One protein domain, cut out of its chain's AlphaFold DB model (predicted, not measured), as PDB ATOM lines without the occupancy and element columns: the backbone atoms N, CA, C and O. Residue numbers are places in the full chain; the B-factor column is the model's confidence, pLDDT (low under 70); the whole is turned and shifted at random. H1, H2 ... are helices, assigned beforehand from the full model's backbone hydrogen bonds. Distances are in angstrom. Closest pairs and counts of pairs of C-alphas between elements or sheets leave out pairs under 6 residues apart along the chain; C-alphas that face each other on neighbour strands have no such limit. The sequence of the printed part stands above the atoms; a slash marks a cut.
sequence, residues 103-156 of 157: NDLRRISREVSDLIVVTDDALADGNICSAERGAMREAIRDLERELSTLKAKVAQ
ATOM      1  N   ASN A 103     108.099 -47.641  -3.933       68.69
ATOM      2  CA  ASN A 103     107.256 -48.609  -3.232       68.69
ATOM      3  C   ASN A 103     106.229 -47.943  -2.308       68.69
ATOM      4  O   ASN A 103     105.080 -48.389  -2.272       68.69
ATOM      5  N   ASP A 104     106.601 -46.870  -1.606       64.62
ATOM      6  CA  ASP A 104     105.661 -46.096  -0.787       64.62
ATOM      7  C   ASP A 104     104.618 -45.422  -1.677       64.62
ATOM      8  O   ASP A 104     103.420 -45.475  -1.401       64.62
ATOM      9  N   LEU A 105     105.057 -44.888  -2.817       69.06
ATOM     10  CA  LEU A 105     104.184 -44.290  -3.819       69.06
ATOM     11  C   LEU A 105     103.184 -45.283  -4.411       69.06
ATOM     12  O   LEU A 105     102.014 -44.942  -4.608       69.06
ATOM     13  N   ARG A 106     103.621 -46.517  -4.680       67.44
ATOM     14  CA  ARG A 106     102.738 -47.607  -5.119       67.44
ATOM     15  C   ARG A 106     101.728 -47.977  -4.041       67.44
ATOM     16  O   ARG A 106     100.564 -48.181  -4.373       67.44
ATOM     17  N   ARG A 107     102.144 -48.036  -2.769       70.50
ATOM     18  CA  ARG A 107     101.239 -48.332  -1.648       70.50
ATOM     19  C   ARG A 107     100.173 -47.251  -1.498       70.50
ATOM     20  O   ARG A 107      98.993 -47.575  -1.524       70.50
ATOM     21  N   ILE A 108     100.587 -45.985  -1.437       72.31
ATOM     22  CA  ILE A 108      99.673 -44.840  -1.334       72.31
ATOM     23  C   ILE A 108      98.740 -44.806  -2.545       72.31
ATOM     24  O   ILE A 108      97.536 -44.675  -2.380       72.31
ATOM     25  N   SER A 109      99.262 -44.993  -3.763       71.06
ATOM     26  CA  SER A 109      98.424 -45.011  -4.970       71.06
ATOM     27  C   SER A 109      97.346 -46.092  -4.906       71.06
ATOM     28  O   SER A 109      96.221 -45.836  -5.316       71.06
ATOM     29  N   ARG A 110      97.670 -47.279  -4.382       72.88
ATOM     30  CA  ARG A 110      96.704 -48.368  -4.226       72.88
ATOM     31  C   ARG A 110      95.628 -48.029  -3.200       72.88
ATOM     32  O   ARG A 110      94.455 -48.166  -3.509       72.88
ATOM     33  N   GLU A 111      96.026 -47.550  -2.024       71.62
ATOM     34  CA  GLU A 111      95.089 -47.149  -0.966       71.62
ATOM     35  C   GLU A 111      94.151 -46.028  -1.441       71.62
ATOM     36  O   GLU A 111      92.952 -46.070  -1.180       71.62
ATOM     37  N   VAL A 112      94.677 -45.063  -2.204       73.44
ATOM     38  CA  VAL A 112      93.884 -44.008  -2.844       73.44
ATOM     39  C   VAL A 112      92.909 -44.586  -3.866       73.44
ATOM     40  O   VAL A 112      91.737 -44.226  -3.849       73.44
ATOM     41  N   SER A 113      93.354 -45.488  -4.742       71.50
ATOM     42  CA  SER A 113      92.467 -46.124  -5.721       71.50
ATOM     43  C   SER A 113      91.360 -46.940  -5.055       71.50
ATOM     44  O   SER A 113      90.211 -46.823  -5.466       71.50
ATOM     45  N   ASP A 114      91.674 -47.705  -4.008       71.81
ATOM     46  CA  ASP A 114      90.681 -48.471  -3.248       71.81
ATOM     47  C   ASP A 114      89.657 -47.530  -2.587       71.81
ATOM     48  O   ASP A 114      88.455 -47.783  -2.635       71.81
ATOM     49  N   LEU A 115      90.111 -46.398  -2.034       69.75
ATOM     50  CA  LEU A 115      89.237 -45.370  -1.463       69.75
ATOM     51  C   LEU A 115      88.317 -44.737  -2.521       69.75
ATOM     52  O   LEU A 115      87.137 -44.518  -2.249       69.75
ATOM     53  N   ILE A 116      88.842 -44.454  -3.717       74.56
ATOM     54  CA  ILE A 116      88.061 -43.909  -4.838       74.56
ATOM     55  C   ILE A 116      86.977 -44.904  -5.248       74.56
ATOM     56  O   ILE A 116      85.818 -44.514  -5.322       74.56
ATOM     57  N   VAL A 117      87.327 -46.182  -5.426       76.19
ATOM     58  CA  VAL A 117      86.369 -47.236  -5.796       76.19
ATOM     59  C   VAL A 117      85.268 -47.367  -4.748       76.19
ATOM     60  O   VAL A 117      84.095 -47.301  -5.093       76.19
ATOM     61  N   VAL A 118      85.623 -47.456  -3.463       71.94
ATOM     62  CA  VAL A 118      84.635 -47.537  -2.372       71.94
ATOM     63  C   VAL A 118      83.726 -46.307  -2.342       71.94
ATOM     64  O   VAL A 118      82.532 -46.418  -2.068       71.94
ATOM     65  N   THR A 119      84.275 -45.125  -2.625       71.31
ATOM     66  CA  THR A 119      83.488 -43.891  -2.676       71.31
ATOM     67  C   THR A 119      82.554 -43.885  -3.885       71.31
ATOM     68  O   THR A 119      81.389 -43.534  -3.736       71.31
ATOM     69  N   ASP A 120      83.020 -44.303  -5.062       74.25
ATOM     70  CA  ASP A 120      82.201 -44.391  -6.273       74.25
ATOM     71  C   ASP A 120      81.078 -45.429  -6.136       74.25
ATOM     72  O   ASP A 120      79.940 -45.142  -6.517       74.25
ATOM     73  N   ASP A 121      81.357 -46.577  -5.518       75.56
ATOM     74  CA  ASP A 121      80.355 -47.594  -5.191       75.56
ATOM     75  C   ASP A 121      79.296 -47.023  -4.231       75.56
ATOM     76  O   ASP A 121      78.094 -47.102  -4.494       75.56
ATOM     77  N   ALA A 122      79.721 -46.323  -3.173       68.06
ATOM     78  CA  ALA A 122      78.805 -45.658  -2.246       68.06
ATOM     79  C   ALA A 122      77.966 -44.555  -2.927       68.06
ATOM     80  O   ALA A 122      76.793 -44.357  -2.597       68.06
ATOM     81  N   LEU A 123      78.538 -43.836  -3.903       70.00
ATOM     82  CA  LEU A 123      77.816 -42.852  -4.715       70.00
ATOM     83  C   LEU A 123      76.774 -43.507  -5.635       70.00
ATOM     84  O   LEU A 123      75.727 -42.891  -5.883       70.00
ATOM     85  N   ALA A 124      77.061 -44.711  -6.143       72.56
ATOM     86  CA  ALA A 124      76.187 -45.492  -7.013       72.56
ATOM     87  C   ALA A 124      74.992 -46.099  -6.259       72.56
ATOM     88  O   ALA A 124      73.887 -46.120  -6.804       72.56
ATOM     89  N   ASP A 125      75.174 -46.467  -4.989       73.00
ATOM     90  CA  ASP A 125      74.132 -47.031  -4.115       73.00
ATOM     91  C   ASP A 125      73.002 -46.044  -3.755       73.00
ATOM     92  O   ASP A 125      72.011 -46.411  -3.125       73.00
ATOM     93  N   GLY A 126      73.107 -44.774  -4.164       59.69
ATOM     94  CA  GLY A 126      72.000 -43.810  -4.129       59.69
ATOM     95  C   GLY A 126      71.623 -43.273  -2.742       59.69
ATOM     96  O   GLY A 126      70.814 -42.352  -2.661       59.69
ATOM     97  N   ASN A 127      72.253 -43.764  -1.673       64.44
ATOM     98  CA  ASN A 127      72.014 -43.358  -0.281       64.44
ATOM     99  C   ASN A 127      72.696 -42.035   0.124       64.44
ATOM    100  O   ASN A 127      72.758 -41.712   1.306       64.44
ATOM    101  N   ILE A 128      73.217 -41.270  -0.840       65.88
ATOM    102  CA  ILE A 128      74.007 -40.054  -0.608       65.88
ATOM    103  C   ILE A 128      73.304 -38.871  -1.275       65.88
ATOM    104  O   ILE A 128      72.952 -38.941  -2.460       65.88
ATOM    105  N   CYS A 129      73.094 -37.773  -0.541       68.50
ATOM    106  CA  CYS A 129      72.402 -36.611  -1.092       68.50
ATOM    107  C   CYS A 129      73.259 -35.887  -2.151       68.50
ATOM    108  O   CYS A 129      74.475 -36.066  -2.255       68.50
ATOM    109  N   SER A 130      72.635 -35.044  -2.978       69.94
ATOM    110  CA  SER A 130      73.323 -34.359  -4.084       69.94
ATOM    111  C   SER A 130      74.467 -33.442  -3.626       69.94
ATOM    112  O   SER A 130      75.470 -33.334  -4.332       69.94
ATOM    113  N   ALA A 131      74.338 -32.817  -2.451       68.38
ATOM    114  CA  ALA A 131      75.369 -31.966  -1.858       68.38
ATOM    115  C   ALA A 131      76.571 -32.783  -1.354       68.38
ATOM    116  O   ALA A 131      77.714 -32.449  -1.661       68.38
ATOM    117  N   GLU A 132      76.318 -33.898  -0.662       65.06
ATOM    118  CA  GLU A 132      77.355 -34.837  -0.208       65.06
ATOM    119  C   GLU A 132      78.102 -35.455  -1.393       65.06
ATOM    120  O   GLU A 132      79.328 -35.533  -1.387       65.06
ATOM    121  N   ARG A 133      77.382 -35.791  -2.470       67.38
ATOM    122  CA  ARG A 133      77.971 -36.284  -3.719       67.38
ATOM    123  C   ARG A 133      78.904 -35.265  -4.377       67.38
ATOM    124  O   ARG A 133      79.920 -35.650  -4.952       67.38
ATOM    125  N   GLY A 134      78.560 -33.978  -4.322       69.94
ATOM    126  CA  GLY A 134      79.422 -32.897  -4.806       69.94
ATOM    127  C   GLY A 134      80.714 -32.799  -3.996       69.94
ATOM    128  O   GLY A 134      81.798 -32.869  -4.572       69.94
ATOM    129  N   ALA A 135      80.584 -32.735  -2.670       70.00
ATOM    130  CA  ALA A 135      81.716 -32.646  -1.751       70.00
ATOM    131  C   ALA A 135      82.654 -33.865  -1.844       70.00
ATOM    132  O   ALA A 135      83.871 -33.708  -1.860       70.00
ATOM    133  N   MET A 136      82.103 -35.077  -1.972       68.00
ATOM    134  CA  MET A 136      82.891 -36.304  -2.139       68.00
ATOM    135  C   MET A 136      83.698 -36.309  -3.440       68.00
ATOM    136  O   MET A 136      84.875 -36.662  -3.432       68.00
ATOM    137  N   ARG A 137      83.106 -35.870  -4.556       72.56
ATOM    138  CA  ARG A 137      83.821 -35.777  -5.840       72.56
ATOM    139  C   ARG A 137      84.942 -34.749  -5.811       72.56
ATOM    140  O   ARG A 137      85.977 -34.957  -6.437       72.56
ATOM    141  N   GLU A 138      84.729 -33.634  -5.125       73.56
ATOM    142  CA  GLU A 138      85.755 -32.607  -4.956       73.56
ATOM    143  C   GLU A 138      86.912 -33.125  -4.092       73.56
ATOM    144  O   GLU A 138      88.066 -33.025  -4.503       73.56
ATOM    145  N   ALA A 139      86.602 -33.814  -2.991       69.88
ATOM    146  CA  ALA A 139      87.602 -34.469  -2.152       69.88
ATOM    147  C   ALA A 139      88.414 -35.537  -2.913       69.88
ATOM    148  O   ALA A 139      89.632 -35.590  -2.757       69.88
ATOM    149  N   ILE A 140      87.774 -36.348  -3.769       74.81
ATOM    150  CA  ILE A 140      88.468 -37.319  -4.637       74.81
ATOM    151  C   ILE A 140      89.455 -36.610  -5.571       74.81
ATOM    152  O   ILE A 140      90.620 -36.998  -5.643       74.81
ATOM    153  N   ARG A 141      89.018 -35.545  -6.252       77.00
ATOM    154  CA  ARG A 141      89.876 -34.783  -7.177       77.00
ATOM    155  C   ARG A 141      91.072 -34.152  -6.476       77.00
ATOM    156  O   ARG A 141      92.171 -34.131  -7.029       77.00
ATOM    157  N   ASP A 142      90.865 -33.629  -5.274       76.00
ATOM    158  CA  ASP A 142      91.948 -33.083  -4.464       76.00
ATOM    159  C   ASP A 142      92.958 -34.177  -4.091       76.00
ATOM    160  O   ASP A 142      94.165 -33.964  -4.219       76.00
ATOM    161  N   LEU A 143      92.479 -35.371  -3.736       75.31
ATOM    162  CA  LEU A 143      93.325 -36.525  -3.436       75.31
ATOM    163  C   LEU A 143      94.169 -36.961  -4.646       75.31
ATOM    164  O   LEU A 143      95.367 -37.215  -4.517       75.31
ATOM    165  N   GLU A 144      93.565 -37.014  -5.836       78.25
ATOM    166  CA  GLU A 144      94.263 -37.331  -7.088       78.25
ATOM    167  C   GLU A 144      95.346 -36.294  -7.414       78.25
ATOM    168  O   GLU A 144      96.452 -36.652  -7.837       78.25
ATOM    169  N   ARG A 145      95.059 -35.006  -7.183       80.38
ATOM    170  CA  ARG A 145      96.012 -33.908  -7.395       80.38
ATOM    171  C   ARG A 145      97.209 -34.001  -6.450       80.38
ATOM    172  O   ARG A 145      98.352 -33.860  -6.897       80.38
ATOM    173  N   GLU A 146      96.969 -34.258  -5.168       78.00
ATOM    174  CA  GLU A 146      98.037 -34.448  -4.181       78.00
ATOM    175  C   GLU A 146      98.887 -35.679  -4.519       78.00
ATOM    176  O   GLU A 146     100.118 -35.605  -4.533       78.00
ATOM    177  N   LEU A 147      98.252 -36.789  -4.917       79.12
ATOM    178  CA  LEU A 147      98.959 -37.993  -5.351       79.12
ATOM    179  C   LEU A 147      99.826 -37.733  -6.592       79.12
ATOM    180  O   LEU A 147     100.966 -38.193  -6.659       79.12
ATOM    181  N   SER A 148      99.315 -36.984  -7.570       80.38
ATOM    182  CA  SER A 148     100.081 -36.582  -8.754       80.38
ATOM    183  C   SER A 148     101.276 -35.697  -8.390       80.38
ATOM    184  O   SER A 148     102.363 -35.861  -8.944       80.38
ATOM    185  N   THR A 149     101.098 -34.776  -7.444       80.81
ATOM    186  CA  THR A 149     102.173 -33.900  -6.954       80.81
ATOM    187  C   THR A 149     103.258 -34.709  -6.249       80.81
ATOM    188  O   THR A 149     104.447 -34.488  -6.481       80.81
ATOM    189  N   LEU A 150     102.865 -35.690  -5.433       75.50
ATOM    190  CA  LEU A 150     103.796 -36.594  -4.766       75.50
ATOM    191  C   LEU A 150     104.569 -37.454  -5.777       75.50
ATOM    192  O   LEU A 150     105.789 -37.551  -5.682       75.50
ATOM    193  N   LYS A 151     103.884 -38.002  -6.793       79.56
ATOM    194  CA  LYS A 151     104.512 -38.737  -7.908       79.56
ATOM    195  C   LYS A 151     105.579 -37.906  -8.613       79.56
ATOM    196  O   LYS A 151     106.673 -38.403  -8.857       79.56
ATOM    197  N   ALA A 152     105.273 -36.643  -8.907       79.94
ATOM    198  CA  ALA A 152     106.214 -35.744  -9.564       79.94
ATOM    199  C   ALA A 152     107.454 -35.453  -8.702       79.94
ATOM    200  O   ALA A 152     108.554 -35.387  -9.240       79.94
ATOM    201  N   LYS A 153     107.288 -35.312  -7.379       74.56
ATOM    202  CA  LYS A 153     108.399 -35.060  -6.447       74.56
ATOM    203  C   LYS A 153     109.334 -36.256  -6.291       74.56
ATOM    204  O   LYS A 153     110.532 -36.052  -6.214       74.56
ATOM    205  N   VAL A 154     108.807 -37.480  -6.272       70.94
ATOM    206  CA  VAL A 154     109.641 -38.695  -6.177       70.94
ATOM    207  C   VAL A 154     110.330 -39.025  -7.503       70.94
ATOM    208  O   VAL A 154     111.426 -39.569  -7.511       70.94
ATOM    209  N   ALA A 155     109.717 -38.673  -8.636       69.31
ATOM    210  CA  ALA A 155     110.326 -38.858  -9.953       69.31
ATOM    211  C   ALA A 155     111.480 -37.875 -10.248       69.31
ATOM    212  O   ALA A 155     112.184 -38.054 -11.244       69.31
ATOM    213  N   GLN A 156     111.657 -36.830  -9.432       60.19
ATOM    214  CA  GLN A 156     112.779 -35.896  -9.527       60.19
ATOM    215  C   GLN A 156     113.922 -36.390  -8.618       60.19
ATOM    216  O   GLN A 156     113.706 -36.472  -7.411       60.19
TER     217      GLN A 156
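This is residues 103 to 156 of the 157 residues of an uncharacterized protein of Aureimonas ureilytica (UniProt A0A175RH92). A long helical hairpin: H1 runs one way, the chain turns at residues 125 to 129, and H2 folds back side by side with it, with no further layer over the pair. The printed part has 54 residues with two named helices, H1 then H2, and no named strand; the class is all helix. The whole is loose, with a radius of gyration of the C-alphas of 13.1 A, and spans 41 by 16 by 9 A, only just a rod.

H1, residues 103 to 124, and H2, residues 130 to 154, form a helical hairpin. They touch, with 9 pairs of C-alphas within 8 A; the closest C-alphas, those of Ile 116 and Ile 140, are 6.6 A apart. The helices run opposite ways at a shallow tilt of 13 degrees. In both H1 and H2 every O i to N i+4 pair is within hydrogen-bond range.

H1 begins at C-alpha 103 (107.256, -48.609, -3.232) and measures 31.5 A from first to last C-alpha. H2 measures 36.6 A and ends at C-alpha 154 (109.641, -38.695, -6.177).

The C-alphas farthest apart, those of Asn 127 and Gln 156, are 42.5 A apart. The printed part has no cut, and the link from H1 to H2 is tight. Mean pLDDT of the printed part is 72.0; 19 residues are under 70, among them 126 to 134.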